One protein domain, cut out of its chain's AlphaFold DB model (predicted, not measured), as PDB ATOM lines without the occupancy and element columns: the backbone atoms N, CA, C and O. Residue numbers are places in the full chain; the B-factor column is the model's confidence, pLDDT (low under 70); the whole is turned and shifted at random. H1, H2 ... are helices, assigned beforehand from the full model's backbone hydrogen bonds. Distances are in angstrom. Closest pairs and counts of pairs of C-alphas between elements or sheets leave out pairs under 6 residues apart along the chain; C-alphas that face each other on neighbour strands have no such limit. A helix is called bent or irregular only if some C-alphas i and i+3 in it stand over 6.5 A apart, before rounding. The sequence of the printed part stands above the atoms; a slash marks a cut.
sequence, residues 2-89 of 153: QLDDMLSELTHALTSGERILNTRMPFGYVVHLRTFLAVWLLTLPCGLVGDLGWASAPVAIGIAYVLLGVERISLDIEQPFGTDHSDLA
ATOM      1  N   GLN A   2     -31.782 -25.471   3.658       89.38
ATOM      2  CA  GLN A   2     -31.791 -26.196   4.947       89.38
ATOM      3  C   GLN A   2     -30.804 -27.386   5.053       89.38
ATOM      4  O   GLN A   2     -30.228 -27.609   6.111       89.38
ATOM      5  N   LEU A   3     -30.557 -28.124   3.961       92.44
ATOM      6  CA  LEU A   3     -29.522 -29.172   3.923       92.44
ATOM      7  C   LEU A   3     -28.101 -28.588   3.929       92.44
ATOM      8  O   LEU A   3     -27.215 -29.130   4.582       92.44
ATOM      9  N   ASP A   4     -27.896 -27.486   3.207       94.44
ATOM     10  CA  ASP A   4     -26.603 -26.803   3.127       94.44
ATOM     11  C   ASP A   4     -26.189 -26.282   4.513       94.44
ATOM     12  O   ASP A   4     -25.028 -26.407   4.897       94.44
ATOM     13  N   ASP A   5     -27.159 -25.792   5.293       94.56
ATOM     14  CA  ASP A   5     -26.955 -25.327   6.668       94.56
ATOM     15  C   ASP A   5     -26.539 -26.482   7.602       94.56
ATOM     16  O   ASP A   5     -25.556 -26.357   8.331       94.56
ATOM     17  N   MET A   6     -27.205 -27.644   7.525       92.38
ATOM     18  CA  MET A   6     -26.838 -28.832   8.319       92.38
ATOM     19  C   MET A   6     -25.441 -29.369   7.970       92.38
ATOM     20  O   MET A   6     -24.672 -29.759   8.850       92.38
ATOM     21  N   LEU A   7     -25.091 -29.385   6.679       94.31
ATOM     22  CA  LEU A   7     -23.759 -29.799   6.231       94.31
ATOM     23  C   LEU A   7     -22.682 -28.806   6.679       94.31
ATOM     24  O   LEU A   7     -21.579 -29.217   7.051       94.31
ATOM     25  N   SER A   8     -22.999 -27.511   6.674       95.25
ATOM     26  CA  SER A   8     -22.110 -26.475   7.194       95.25
ATOM     27  C   SER A   8     -21.847 -26.666   8.689       95.25
ATOM     28  O   SER A   8     -20.692 -26.608   9.110       95.25
ATOM     29  N   GLU A   9     -22.876 -26.985   9.476       95.44
ATOM     30  CA  GLU A   9     -22.755 -27.219  10.919       95.44
ATOM     31  C   GLU A   9     -21.895 -28.452  11.245       95.44
ATOM     32  O   GLU A   9     -20.984 -28.373  12.074       95.44
ATOM     33  N   LEU A  10     -22.097 -29.563  10.526       92.75
ATOM     34  CA  LEU A  10     -21.244 -30.753  10.643       92.75
ATOM     35  C   LEU A  10     -19.785 -30.447  10.297       92.75
ATOM     36  O   LEU A  10     -18.871 -30.832  11.027       92.75
ATOM     37  N   THR A  11     -19.560 -29.717   9.203       95.38
ATOM     38  CA  THR A  11     -18.211 -29.324   8.779       95.38
ATOM     39  C   THR A  11     -17.552 -28.434   9.832       95.38
ATOM     40  O   THR A  11     -16.387 -28.631  10.168       95.38
ATOM     41  N   HIS A  12     -18.303 -27.498  10.418       95.62
ATOM     42  CA  HIS A  12     -17.809 -26.625  11.476       95.62
ATOM     43  C   HIS A  12     -17.408 -27.409  12.736       95.62
ATOM     44  O   HIS A  12     -16.348 -27.145  13.312       95.62
ATOM     45  N   ALA A  13     -18.206 -28.401  13.142       92.12
ATOM     46  CA  ALA A  13     -17.877 -29.278  14.264       92.12
ATOM     47  C   ALA A  13     -16.600 -30.099  13.999       92.12
ATOM     48  O   ALA A  13     -15.711 -30.141  14.852       92.12
ATOM     49  N   LEU A  14     -16.461 -30.673  12.799       92.75
ATOM     50  CA  LEU A  14     -15.264 -31.422  12.394       92.75
ATOM     51  C   LEU A  14     -14.011 -30.540  12.391       92.75
ATOM     52  O   LEU A  14     -13.009 -30.888  13.013       92.75
ATOM     53  N   THR A  15     -14.075 -29.359  11.771       94.06
ATOM     54  CA  THR A  15     -12.954 -28.408  11.760       94.06
ATOM     55  C   THR A  15     -12.603 -27.922  13.171       94.06
ATOM     56  O   THR A  15     -11.433 -27.693  13.476       94.06
ATOM     57  N   SER A  16     -13.587 -27.779  14.066       92.38
ATOM     58  CA  SER A  16     -13.329 -27.467  15.478       92.38
ATOM     59  C   SER A  16     -12.532 -28.583  16.167       92.38
ATOM     60  O   SER A  16     -11.517 -28.300  16.806       92.38
ATOM     61  N   GLY A  17     -12.920 -29.845  15.957       90.12
ATOM     62  CA  GLY A  17     -12.193 -31.014  16.460       90.12
ATOM     63  C   GLY A  17     -10.765 -31.115  15.913       90.12
ATOM     64  O   GLY A  17      -9.821 -31.299  16.680       90.12
ATOM     65  N   GLU A  18     -10.575 -30.901  14.608       91.00
ATOM     66  CA  GLU A  18      -9.246 -30.898  13.979       91.00
ATOM     67  C   GLU A  18      -8.330 -29.806  14.539       91.00
ATOM     68  O   GLU A  18      -7.125 -30.020  14.678       91.00
ATOM     69  N   ARG A  19      -8.871 -28.633  14.889       90.94
ATOM     70  CA  ARG A  19      -8.093 -27.563  15.530       90.94
ATOM     71  C   ARG A  19      -7.612 -27.973  16.916       90.94
ATOM     72  O   ARG A  19      -6.444 -27.754  17.227       90.94
ATOM     73  N   ILE A  20      -8.479 -28.582  17.723       88.12
ATOM     74  CA  ILE A  20      -8.107 -29.096  19.050       88.12
ATOM     75  C   ILE A  20      -7.014 -30.159  18.894       88.12
ATOM     76  O   ILE A  20      -5.977 -30.078  19.546       88.12
ATOM     77  N   LEU A  21      -7.185 -31.086  17.949       85.81
ATOM     78  CA  LEU A  21      -6.224 -32.157  17.688       85.81
ATOM     79  C   LEU A  21      -4.872 -31.658  17.150       85.81
ATOM     80  O   LEU A  21      -3.850 -32.299  17.403       85.81
ATOM     81  N   ASN A  22      -4.857 -30.535  16.426       83.50
ATOM     82  CA  ASN A  22      -3.646 -29.906  15.892       83.50
ATOM     83  C   ASN A  22      -2.975 -28.919  16.858       83.50
ATOM     84  O   ASN A  22      -1.853 -28.493  16.590       83.50
ATOM     85  N   THR A  23      -3.591 -28.579  17.994       84.31
ATOM     86  CA  THR A  23      -2.978 -27.704  19.018       84.31
ATOM     87  C   THR A  23      -2.029 -28.491  19.933       84.31
ATOM     88  O   THR A  23      -1.946 -28.242  21.131       84.31
ATOM     89  N   ARG A  24      -1.305 -29.474  19.387       76.38
ATOM     90  CA  ARG A  24      -0.306 -30.232  20.153       76.38
ATOM     91  C   ARG A  24       0.877 -29.332  20.465       76.38
ATOM     92  O   ARG A  24       1.330 -28.571  19.602       76.38
ATOM     93  N   MET A  25       1.397 -29.423  21.682       82.06
ATOM     94  CA  MET A  25       2.575 -28.668  22.066       82.06
ATOM     95  C   MET A  25       3.772 -29.104  21.210       82.06
ATOM     96  O   MET A  25       3.933 -30.287  20.894       82.06
ATOM     97  N   PRO A  26       4.647 -28.164  20.816       88.31
ATOM     98  CA  PRO A  26       5.841 -28.505  20.061       88.31
ATOM     99  C   PRO A  26       6.687 -29.530  20.821       88.31
ATOM    100  O   PRO A  26       7.017 -29.323  21.987       88.31
ATOM    101  N   PHE A  27       7.117 -30.597  20.146       86.06
ATOM    102  CA  PHE A  27       7.891 -31.678  20.773       86.06
ATOM    103  C   PHE A  27       9.128 -31.173  21.537       86.06
ATOM    104  O   PHE A  27       9.413 -31.625  22.645       86.06
ATOM    105  N   GLY A  28       9.835 -30.179  20.987       91.50
ATOM    106  CA  GLY A  28      10.994 -29.576  21.652       91.50
ATOM    107  C   GLY A  28      10.650 -28.935  23.000       91.50
ATOM    108  O   GLY A  28      11.428 -29.052  23.943       91.50
ATOM    109  N   TYR A  29       9.470 -28.321  23.126       91.06
ATOM    110  CA  TYR A  29       9.020 -27.728  24.384       91.06
ATOM    111  C   TYR A  29       8.823 -28.798  25.464       91.06
ATOM    112  O   TYR A  29       9.363 -28.665  26.559       91.06
ATOM    113  N   VAL A  30       8.131 -29.891  25.132       91.56
ATOM    114  CA  VAL A  30       7.858 -30.997  26.064       91.56
ATOM    115  C   VAL A  30       9.159 -31.638  26.557       91.56
ATOM    116  O   VAL A  30       9.345 -31.844  27.756       91.56
ATOM    117  N   VAL A  31      10.106 -31.891  25.648       93.75
ATOM    118  CA  VAL A  31      11.410 -32.475  26.003       93.75
ATOM    119  C   VAL A  31      12.216 -31.545  26.912       93.75
ATOM    120  O   VAL A  31      12.800 -32.004  27.899       93.75
ATOM    121  N   HIS A  32      12.244 -30.241  26.618       95.50
ATOM    122  CA  HIS A  32      12.940 -29.268  27.459       95.50
ATOM    123  C   HIS A  32      12.296 -29.128  28.838       95.50
ATOM    124  O   HIS A  32      13.023 -29.112  29.830       95.50
ATOM    125  N   LEU A  33      10.965 -29.087  28.914       94.31
ATOM    126  CA  LEU A  33      10.230 -29.010  30.174       94.31
ATOM    127  C   LEU A  33      10.528 -30.222  31.067       94.31
ATOM    128  O   LEU A  33      10.901 -30.054  32.227       94.31
ATOM    129  N   ARG A  34      10.462 -31.433  30.505       94.56
ATOM    130  CA  ARG A  34      10.768 -32.678  31.220       94.56
ATOM    131  C   ARG A  34      12.215 -32.734  31.701       94.56
ATOM    132  O   ARG A  34      12.491 -33.133  32.831       94.56
ATOM    133  N   THR A  35      13.152 -32.306  30.854       96.00
ATOM    134  CA  THR A  35      14.578 -32.252  31.209       96.00
ATOM    135  C   THR A  35      14.823 -31.241  32.329       96.00
ATOM    136  O   THR A  35      15.525 -31.548  33.291       96.00
ATOM    137  N   PHE A  36      14.214 -30.057  32.239       96.62
ATOM    138  CA  PHE A  36      14.281 -29.035  33.279       96.62
ATOM    139  C   PHE A  36      13.717 -29.550  34.607       96.62
ATOM    140  O   PHE A  36      14.387 -29.429  35.632       96.62
ATOM    141  N   LEU A  37      12.540 -30.181  34.589       96.25
ATOM    142  CA  LEU A  37      11.913 -30.731  35.789       96.25
ATOM    143  C   LEU A  37      12.782 -31.819  36.432       96.25
ATOM    144  O   LEU A  37      12.985 -31.807  37.645       96.25
ATOM    145  N   ALA A  38      13.364 -32.710  35.627       95.62
ATOM    146  CA  ALA A  38      14.272 -33.746  36.109       95.62
ATOM    147  C   ALA A  38      15.530 -33.158  36.774       95.62
ATOM    148  O   ALA A  38      15.908 -33.585  37.866       95.62
ATOM    149  N   VAL A  39      16.160 -32.150  36.160       96.56
ATOM    150  CA  VAL A  39      17.332 -31.460  36.732       96.56
ATOM    151  C   VAL A  39      16.963 -30.712  38.017       96.56
ATOM    152  O   VAL A  39      17.715 -30.744  38.995       96.56
ATOM    153  N   TRP A  40      15.795 -30.073  38.051       96.31
ATOM    154  CA  TRP A  40      15.312 -29.357  39.229       96.31
ATOM    155  C   TRP A  40      15.067 -30.312  40.404       96.31
ATOM    156  O   TRP A  40      15.565 -30.078  41.501       96.31
ATOM    157  N   LEU A  41      14.410 -31.450  40.167       95.31
ATOM    158  CA  LEU A  41      14.190 -32.472  41.196       95.31
ATOM    159  C   LEU A  41      15.492 -33.110  41.697       95.31
ATOM    160  O   LEU A  41      15.589 -33.450  42.874       95.31
ATOM    161  N   LEU A  42      16.506 -33.240  40.836       93.94
ATOM    162  CA  LEU A  42      17.809 -33.796  41.210       93.94
ATOM    163  C   LEU A  42      18.641 -32.818  42.053       93.94
ATOM    164  O   LEU A  42      19.364 -33.235  42.954       93.94
ATOM    165  N   THR A  43      18.518 -31.514  41.797       94.38
ATOM    166  CA  THR A  43      19.211 -30.466  42.570       94.38
ATOM    167  C   THR A  43      18.496 -30.103  43.874       94.38
ATOM    168  O   THR A  43      19.140 -29.639  44.817       94.38
ATOM    169  N   LEU A  44      17.194 -30.378  43.979       94.38
ATOM    170  CA  LEU A  44      16.365 -30.110  45.155       94.38
ATOM    171  C   LEU A  44      16.907 -30.680  46.484       94.38
ATOM    172  O   LEU A  44      17.034 -29.904  47.432       94.38
ATOM    173  N   PRO A  45      17.280 -31.972  46.614       90.75
ATOM    174  CA  PRO A  45      17.810 -32.496  47.877       90.75
ATOM    175  C   PRO A  45      19.106 -31.796  48.311       90.75
ATOM    176  O   PRO A  45      19.292 -31.545  49.500       90.75
ATOM    177  N   CYS A  46      19.968 -31.407  47.364       91.94
ATOM    178  CA  CYS A  46      21.189 -30.650  47.653       91.94
ATOM    179  C   CYS A  46      20.890 -29.236  48.174       91.94
ATOM    180  O   CYS A  46      21.663 -28.711  48.968       91.94
ATOM    181  N   GLY A  47      19.777 -28.625  47.753       91.00
ATOM    182  CA  GLY A  47      19.323 -27.338  48.281       91.00
ATOM    183  C   GLY A  47      18.735 -27.441  49.692       91.00
ATOM    184  O   GLY A  47      18.957 -26.560  50.513       91.00
ATOM    185  N   LEU A  48      18.022 -28.531  49.995       92.56
ATOM    186  CA  LEU A  48      17.341 -28.720  51.283       92.56
ATOM    187  C   LEU A  48      18.236 -29.313  52.382       92.56
ATOM    188  O   LEU A  48      17.890 -29.224  53.561       92.56
ATOM    189  N   VAL A  49      19.366 -29.939  52.034       93.56
ATOM    190  CA  VAL A  49      20.231 -30.630  53.010       93.56
ATOM    191  C   VAL A  49      20.780 -29.693  54.094       93.56
ATOM    192  O   VAL A  49      20.998 -30.144  55.216       93.56
ATOM    193  N   GLY A  50      20.961 -28.402  53.787       89.50
ATOM    194  CA  GLY A  50      21.466 -27.406  54.736       89.50
ATOM    195  C   GLY A  50      20.516 -27.142  55.906       89.50
ATOM    196  O   GLY A  50      20.969 -27.063  57.045       89.50
ATOM    197  N   ASP A  51      19.210 -27.082  55.636       89.38
ATOM    198  CA  ASP A  51      18.195 -26.756  56.646       89.38
ATOM    199  C   ASP A  51      17.587 -28.010  57.292       89.38
ATOM    200  O   ASP A  51      17.294 -28.027  58.487       89.38
ATOM    201  N   LEU A  52      17.380 -29.075  56.508       88.19
ATOM    202  CA  LEU A  52      16.631 -30.266  56.931       88.19
ATOM    203  C   LEU A  52      17.514 -31.498  57.194       88.19
ATOM    204  O   LEU A  52      17.020 -32.508  57.703       88.19
ATOM    205  N   GLY A  53      18.803 -31.467  56.839       90.56
ATOM    206  CA  GLY A  53      19.702 -32.613  56.995       90.56
ATOM    207  C   GLY A  53      19.141 -33.878  56.334       90.56
ATOM    208  O   GLY A  53      18.777 -33.870  55.160       90.56
ATOM    209  N   TRP A  54      19.015 -34.966  57.097       90.44
ATOM    210  CA  TRP A  54      18.472 -36.248  56.619       90.44
ATOM    211  C   TRP A  54      16.980 -36.208  56.253       90.44
ATOM    212  O   TRP A  54      16.527 -37.037  55.465       90.44
ATOM    213  N   ALA A  55      16.215 -35.237  56.768       91.19
ATOM    214  CA  ALA A  55      14.809 -35.063  56.401       91.19
ATOM    215  C   ALA A  55      14.630 -34.465  54.991       91.19
ATOM    216  O   ALA A  55      13.528 -34.504  54.446       91.19
ATOM    217  N   SER A  56      15.704 -33.967  54.364       92.62
ATOM    218  CA  SER A  56      15.674 -33.459  52.986       92.62
ATOM    219  C   SER A  56      15.247 -34.525  51.971       92.62
ATOM    220  O   SER A  56      14.485 -34.222  51.059       92.62
ATOM    221  N   ALA A  57      15.666 -35.781  52.156       91.31
ATOM    222  CA  ALA A  57      15.355 -36.883  51.248       91.31
ATOM    223  C   ALA A  57      13.848 -37.221  51.171       91.31
ATOM    224  O   ALA A  57      13.302 -37.191  50.066       91.31
ATOM    225  N   PRO A  58      13.132 -37.505  52.282       94.44
ATOM    226  CA  PRO A  58      11.697 -37.789  52.216       94.44
ATOM    227  C   PRO A  58      10.875 -36.583  51.740       94.44
ATOM    228  O   PRO A  58       9.912 -36.761  50.997       94.44
ATOM    229  N   VAL A  59      11.273 -35.358  52.104       94.44
ATOM    230  CA  VAL A  59      10.611 -34.137  51.618       94.44
ATOM    231  C   VAL A  59      10.803 -33.975  50.109       94.44
ATOM    232  O   VAL A  59       9.833 -33.725  49.393       94.44
ATOM    233  N   ALA A  60      12.021 -34.187  49.605       95.44
ATOM    234  CA  ALA A  60      12.313 -34.132  48.178       95.44
ATOM    235  C   ALA A  60      11.525 -35.181  47.382       95.44
ATOM    236  O   ALA A  60      10.976 -34.858  46.331       95.44
ATOM    237  N   ILE A  61      11.407 -36.408  47.903       95.50
ATOM    238  CA  ILE A  61      10.584 -37.466  47.297       95.50
ATOM    239  C   ILE A  61       9.108 -37.051  47.247       95.50
ATOM    240  O   ILE A  61       8.460 -37.244  46.220       95.50
ATOM    241  N   GLY A  62       8.578 -36.450  48.317       97.00
ATOM    242  CA  GLY A  62       7.201 -35.951  48.344       97.00
ATOM    243  C   GLY A  62       6.940 -34.878  47.282       97.00
ATOM    244  O   GLY A  62       5.953 -34.955  46.552       97.00
ATOM    245  N   ILE A  63       7.855 -33.916  47.137       96.31
ATOM    246  CA  ILE A  63       7.766 -32.868  46.110       96.31
ATOM    247  C   ILE A  63       7.879 -33.470  44.701       96.31
ATOM    248  O   ILE A  63       7.098 -33.118  43.816       96.31
ATOM    249  N   ALA A  64       8.810 -34.408  44.499       96.69
ATOM    250  CA  ALA A  64       8.981 -35.113  43.232       96.69
ATOM    251  C   ALA A  64       7.719 -35.872  42.824       96.69
ATOM    252  O   ALA A  64       7.299 -35.776  41.675       96.69
ATOM    253  N   TYR A  65       7.087 -36.577  43.764       96.75
ATOM    254  CA  TYR A  65       5.849 -37.307  43.511       96.75
ATOM    255  C   TYR A  65       4.736 -36.383  43.000       96.75
ATOM    256  O   TYR A  65       4.098 -36.691  41.995       96.75
ATOM    257  N   VAL A  66       4.542 -35.228  43.645       97.25
ATOM    258  CA  VAL A  66       3.510 -34.266  43.233       97.25
ATOM    259  C   VAL A  66       3.817 -33.686  41.854       97.25
ATOM    260  O   VAL A  66       2.946 -33.676  40.989       97.25
ATOM    261  N   LEU A  67       5.047 -33.228  41.614       96.56
ATOM    262  CA  LEU A  67       5.391 -32.558  40.358       96.56
ATOM    263  C   LEU A  67       5.433 -33.504  39.158       96.56
ATOM    264  O   LEU A  67       4.920 -33.150  38.099       96.56
ATOM    265  N   LEU A  68       5.984 -34.709  39.320       96.06
ATOM    266  CA  LEU A  68       5.953 -35.731  38.269       96.06
ATOM    267  C   LEU A  68       4.525 -36.230  38.018       96.06
ATOM    268  O   LEU A  68       4.163 -36.514  36.878       96.06
ATOM    269  N   GLY A  69       3.693 -36.299  39.064       96.06
ATOM    270  CA  GLY A  69       2.269 -36.599  38.925       96.06
ATOM    271  C   GLY A  69       1.544 -35.553  38.077       96.06
ATOM    272  O   GLY A  69       0.838 -35.905  37.135       96.06
ATOM    273  N   VAL A  70       1.771 -34.266  38.355       96.12
ATOM    274  CA  VAL A  70       1.201 -33.160  37.571       96.12
ATOM    275  C   VAL A  70       1.715 -33.163  36.129       96.12
ATOM    276  O   VAL A  70       0.918 -32.970  35.213       96.12
ATOM    277  N   GLU A  71       3.007 -33.420  35.896       94.62
ATOM    278  CA  GLU A  71       3.560 -33.548  34.538       94.62
ATOM    279  C   GLU A  71       2.838 -34.651  33.751       94.62
ATOM    280  O   GLU A  71       2.428 -34.428  32.612       94.62
ATOM    281  N   ARG A  72       2.623 -35.822  34.367       92.31
ATOM    282  CA  ARG A  72       1.923 -36.932  33.710       92.31
ATOM    283  C   ARG A  72       0.479 -36.574  33.368       92.31
ATOM    284  O   ARG A  72       0.082 -36.763  32.226       92.31
ATOM    285  N   ILE A  73      -0.259 -35.999  34.316       93.50
ATOM    286  CA  ILE A  73      -1.642 -35.552  34.091       93.50
ATOM    287  C   ILE A  73      -1.699 -34.506  32.968       93.50
ATOM    288  O   ILE A  73      -2.629 -34.504  32.170       93.50
ATOM    289  N   SER A  74      -0.693 -33.632  32.878       92.31
ATOM    290  CA  SER A  74      -0.622 -32.613  31.826       92.31
ATOM    291  C   SER A  74      -0.483 -33.232  30.434       92.31
ATOM    292  O   SER A  74      -1.105 -32.741  29.497       92.31
ATOM    293  N   LEU A  75       0.296 -34.313  30.307       89.31
ATOM    294  CA  LEU A  75       0.428 -35.064  29.054       89.31
ATOM    295  C   LEU A  75      -0.868 -35.786  28.681       89.31
ATOM    296  O   LEU A  75      -1.237 -35.798  27.510       89.31
ATOM    297  N   ASP A  76      -1.562 -36.356  29.665       90.44
ATOM    298  CA  ASP A  76      -2.816 -37.079  29.426       90.44
ATOM    299  C   ASP A  76      -3.917 -36.104  28.956       90.44
ATOM    300  O   ASP A  76      -4.596 -36.348  27.962       90.44
ATOM    301  N   ILE A  77      -4.030 -34.929  29.587       90.00
ATOM    302  CA  ILE A  77      -4.997 -33.884  29.192       90.00
ATOM    303  C   ILE A  77      -4.684 -33.291  27.805       90.00
ATOM    304  O   ILE A  77      -5.589 -32.811  27.120       90.00
ATOM    305  N   GLU A  78      -3.423 -33.311  27.368       89.56
ATOM    306  CA  GLU A  78      -3.031 -32.819  26.043       89.56
ATOM    307  C   GLU A  78      -3.577 -33.696  24.899       89.56
ATOM    308  O   GLU A  78      -3.763 -33.205  23.781       89.56
ATOM    309  N   GLN A  79      -3.863 -34.980  25.152       88.44
ATOM    310  CA  GLN A  79      -4.321 -35.935  24.137       88.44
ATOM    311  C   GLN A  79      -5.749 -36.458  24.394       88.44
ATOM    312  O   GLN A  79      -5.948 -37.661  24.491       88.44
ATOM    313  N   PRO A  80      -6.787 -35.600  24.367       88.19
ATOM    314  CA  PRO A  80      -8.152 -35.982  24.759       88.19
ATOM    315  C   PRO A  80      -8.829 -37.011  23.834       88.19
ATOM    316  O   PRO A  80      -9.866 -37.571  24.181       88.19
ATOM    317  N   PHE A  81      -8.282 -37.235  22.637       89.69
ATOM    318  CA  PHE A  81      -8.815 -38.145  21.615       89.69
ATOM    319  C   PHE A  81      -7.952 -39.406  21.438       89.69
ATOM    320  O   PHE A  81      -7.928 -39.984  20.349       89.69
ATOM    321  N   GLY A  82      -7.153 -39.762  22.443       86.94
ATOM    322  CA  GLY A  82      -6.358 -40.983  22.438       86.94
ATOM    323  C   GLY A  82      -7.187 -42.234  22.748       86.94
ATOM    324  O   GLY A  82      -8.391 -42.294  22.502       86.94
ATOM    325  N   THR A  83      -6.505 -43.259  23.253       87.19
ATOM    326  CA  THR A  83      -7.093 -44.556  23.627       87.19
ATOM    327  C   THR A  83      -6.908 -44.882  25.111       87.19
ATOM    328  O   THR A  83      -7.145 -46.017  25.527       87.19
ATOM    329  N   ASP A  84      -6.420 -43.927  25.901       86.81
ATOM    330  CA  ASP A  84      -6.200 -44.095  27.329       86.81
ATOM    331  C   ASP A  84      -7.532 -44.004  28.093       86.81
ATOM    332  O   ASP A  84      -8.543 -43.499  27.611       86.81
ATOM    333  N   HIS A  85      -7.551 -44.502  29.332       86.94
ATOM    334  CA  HIS A  85      -8.763 -44.510  30.162       86.94
ATOM    335  C   HIS A  85      -9.319 -43.114  30.481       86.94
ATOM    336  O   HIS A  85     -10.483 -42.992  30.859       86.94
ATOM    337  N   SER A  86      -8.481 -42.084  30.391       87.38
ATOM    338  CA  SER A  86      -8.827 -40.678  30.613       87.38
ATOM    339  C   SER A  86      -9.376 -39.974  29.369       87.38
ATOM    340  O   SER A  86      -9.786 -38.817  29.477       87.38
ATOM    341  N   ASP A  87      -9.391 -40.647  28.219       91.94
ATOM    342  CA  ASP A  87      -9.725 -40.043  26.932       91.94
ATOM    343  C   ASP A  87     -11.223 -40.146  26.621       91.94
ATOM    344  O   ASP A  87     -11.985 -40.881  27.259       91.94
ATOM    345  N   LEU A  88     -11.674 -39.384  25.625       89.44
ATOM    346  CA  LEU A  88     -13.060 -39.440  25.177       89.44
ATOM    347  C   LEU A  88     -13.345 -40.773  24.471       89.44
ATOM    348  O   LEU A  88     -12.642 -41.159  23.538       89.44
ATOM    349  N   ALA A  89     -14.456 -41.418  24.838       91.81
ATOM    350  CA  ALA A  89     -14.948 -42.653  24.222       91.81
ATOM    351  C   ALA A  89     -15.568 -42.414  22.827       91.81
ATOM    352  O   ALA A  89     -16.756 -42.647  22.602       91.81
TER     353      ALA A  89
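Overview. This is residues 2 to 89 of the 153 residues of the protein "Hypothetical protein" of Diacronema lutheri (UniProt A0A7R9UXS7). One long helix, H2, folds back on itself into two arms side by side, while residues 2 to 16 of H1 stick out beyond them and add to the length. You have 88 printed residues with two named helices, H1 then H2, and no named strand: all helix. The whole is extended, radius of gyration of the C-alphas 21.0 A, spanning 73 by 25 by 19 A.

Along the chain. Find C-alpha 2 at (-31.791, -26.196, 4.947); H1, residues 2 to 22, runs 30.4 A. H2, residues 27 to 78, was assigned as one helix by its hydrogen bonds but is bent: C-alphas 51 and 54 are 9.5 A apart. Arm H2a, residues 27 to 51, 37.6 A, has a kink of 28 degrees near residue 43 and is irregular, C-alphas 47 and 50 being 6.8 A apart. Arm H2b, residues 54 to 78, 37.5 A, ends at (-3.031, -32.819, 26.043).

Arrangement. H2a and H2b touch, closest at the C-alphas of Leu 48 and Ser 56, 5.3 A, at a shallow tilt of 16 degrees, opposite ways. H1 is apart from both arms. Every O i to N i+4 pair is within hydrogen-bond range in H1, 17 of 21 in H2a and 20 of 21 in H2b.

Size, cuts and confidence. The farthest C-alphas, Gln 2 and Gly 53, are 73.5 A apart. The link from H1 to H2 is tight, the printed part has no cut, and no printed residue is under 70 in pLDDT.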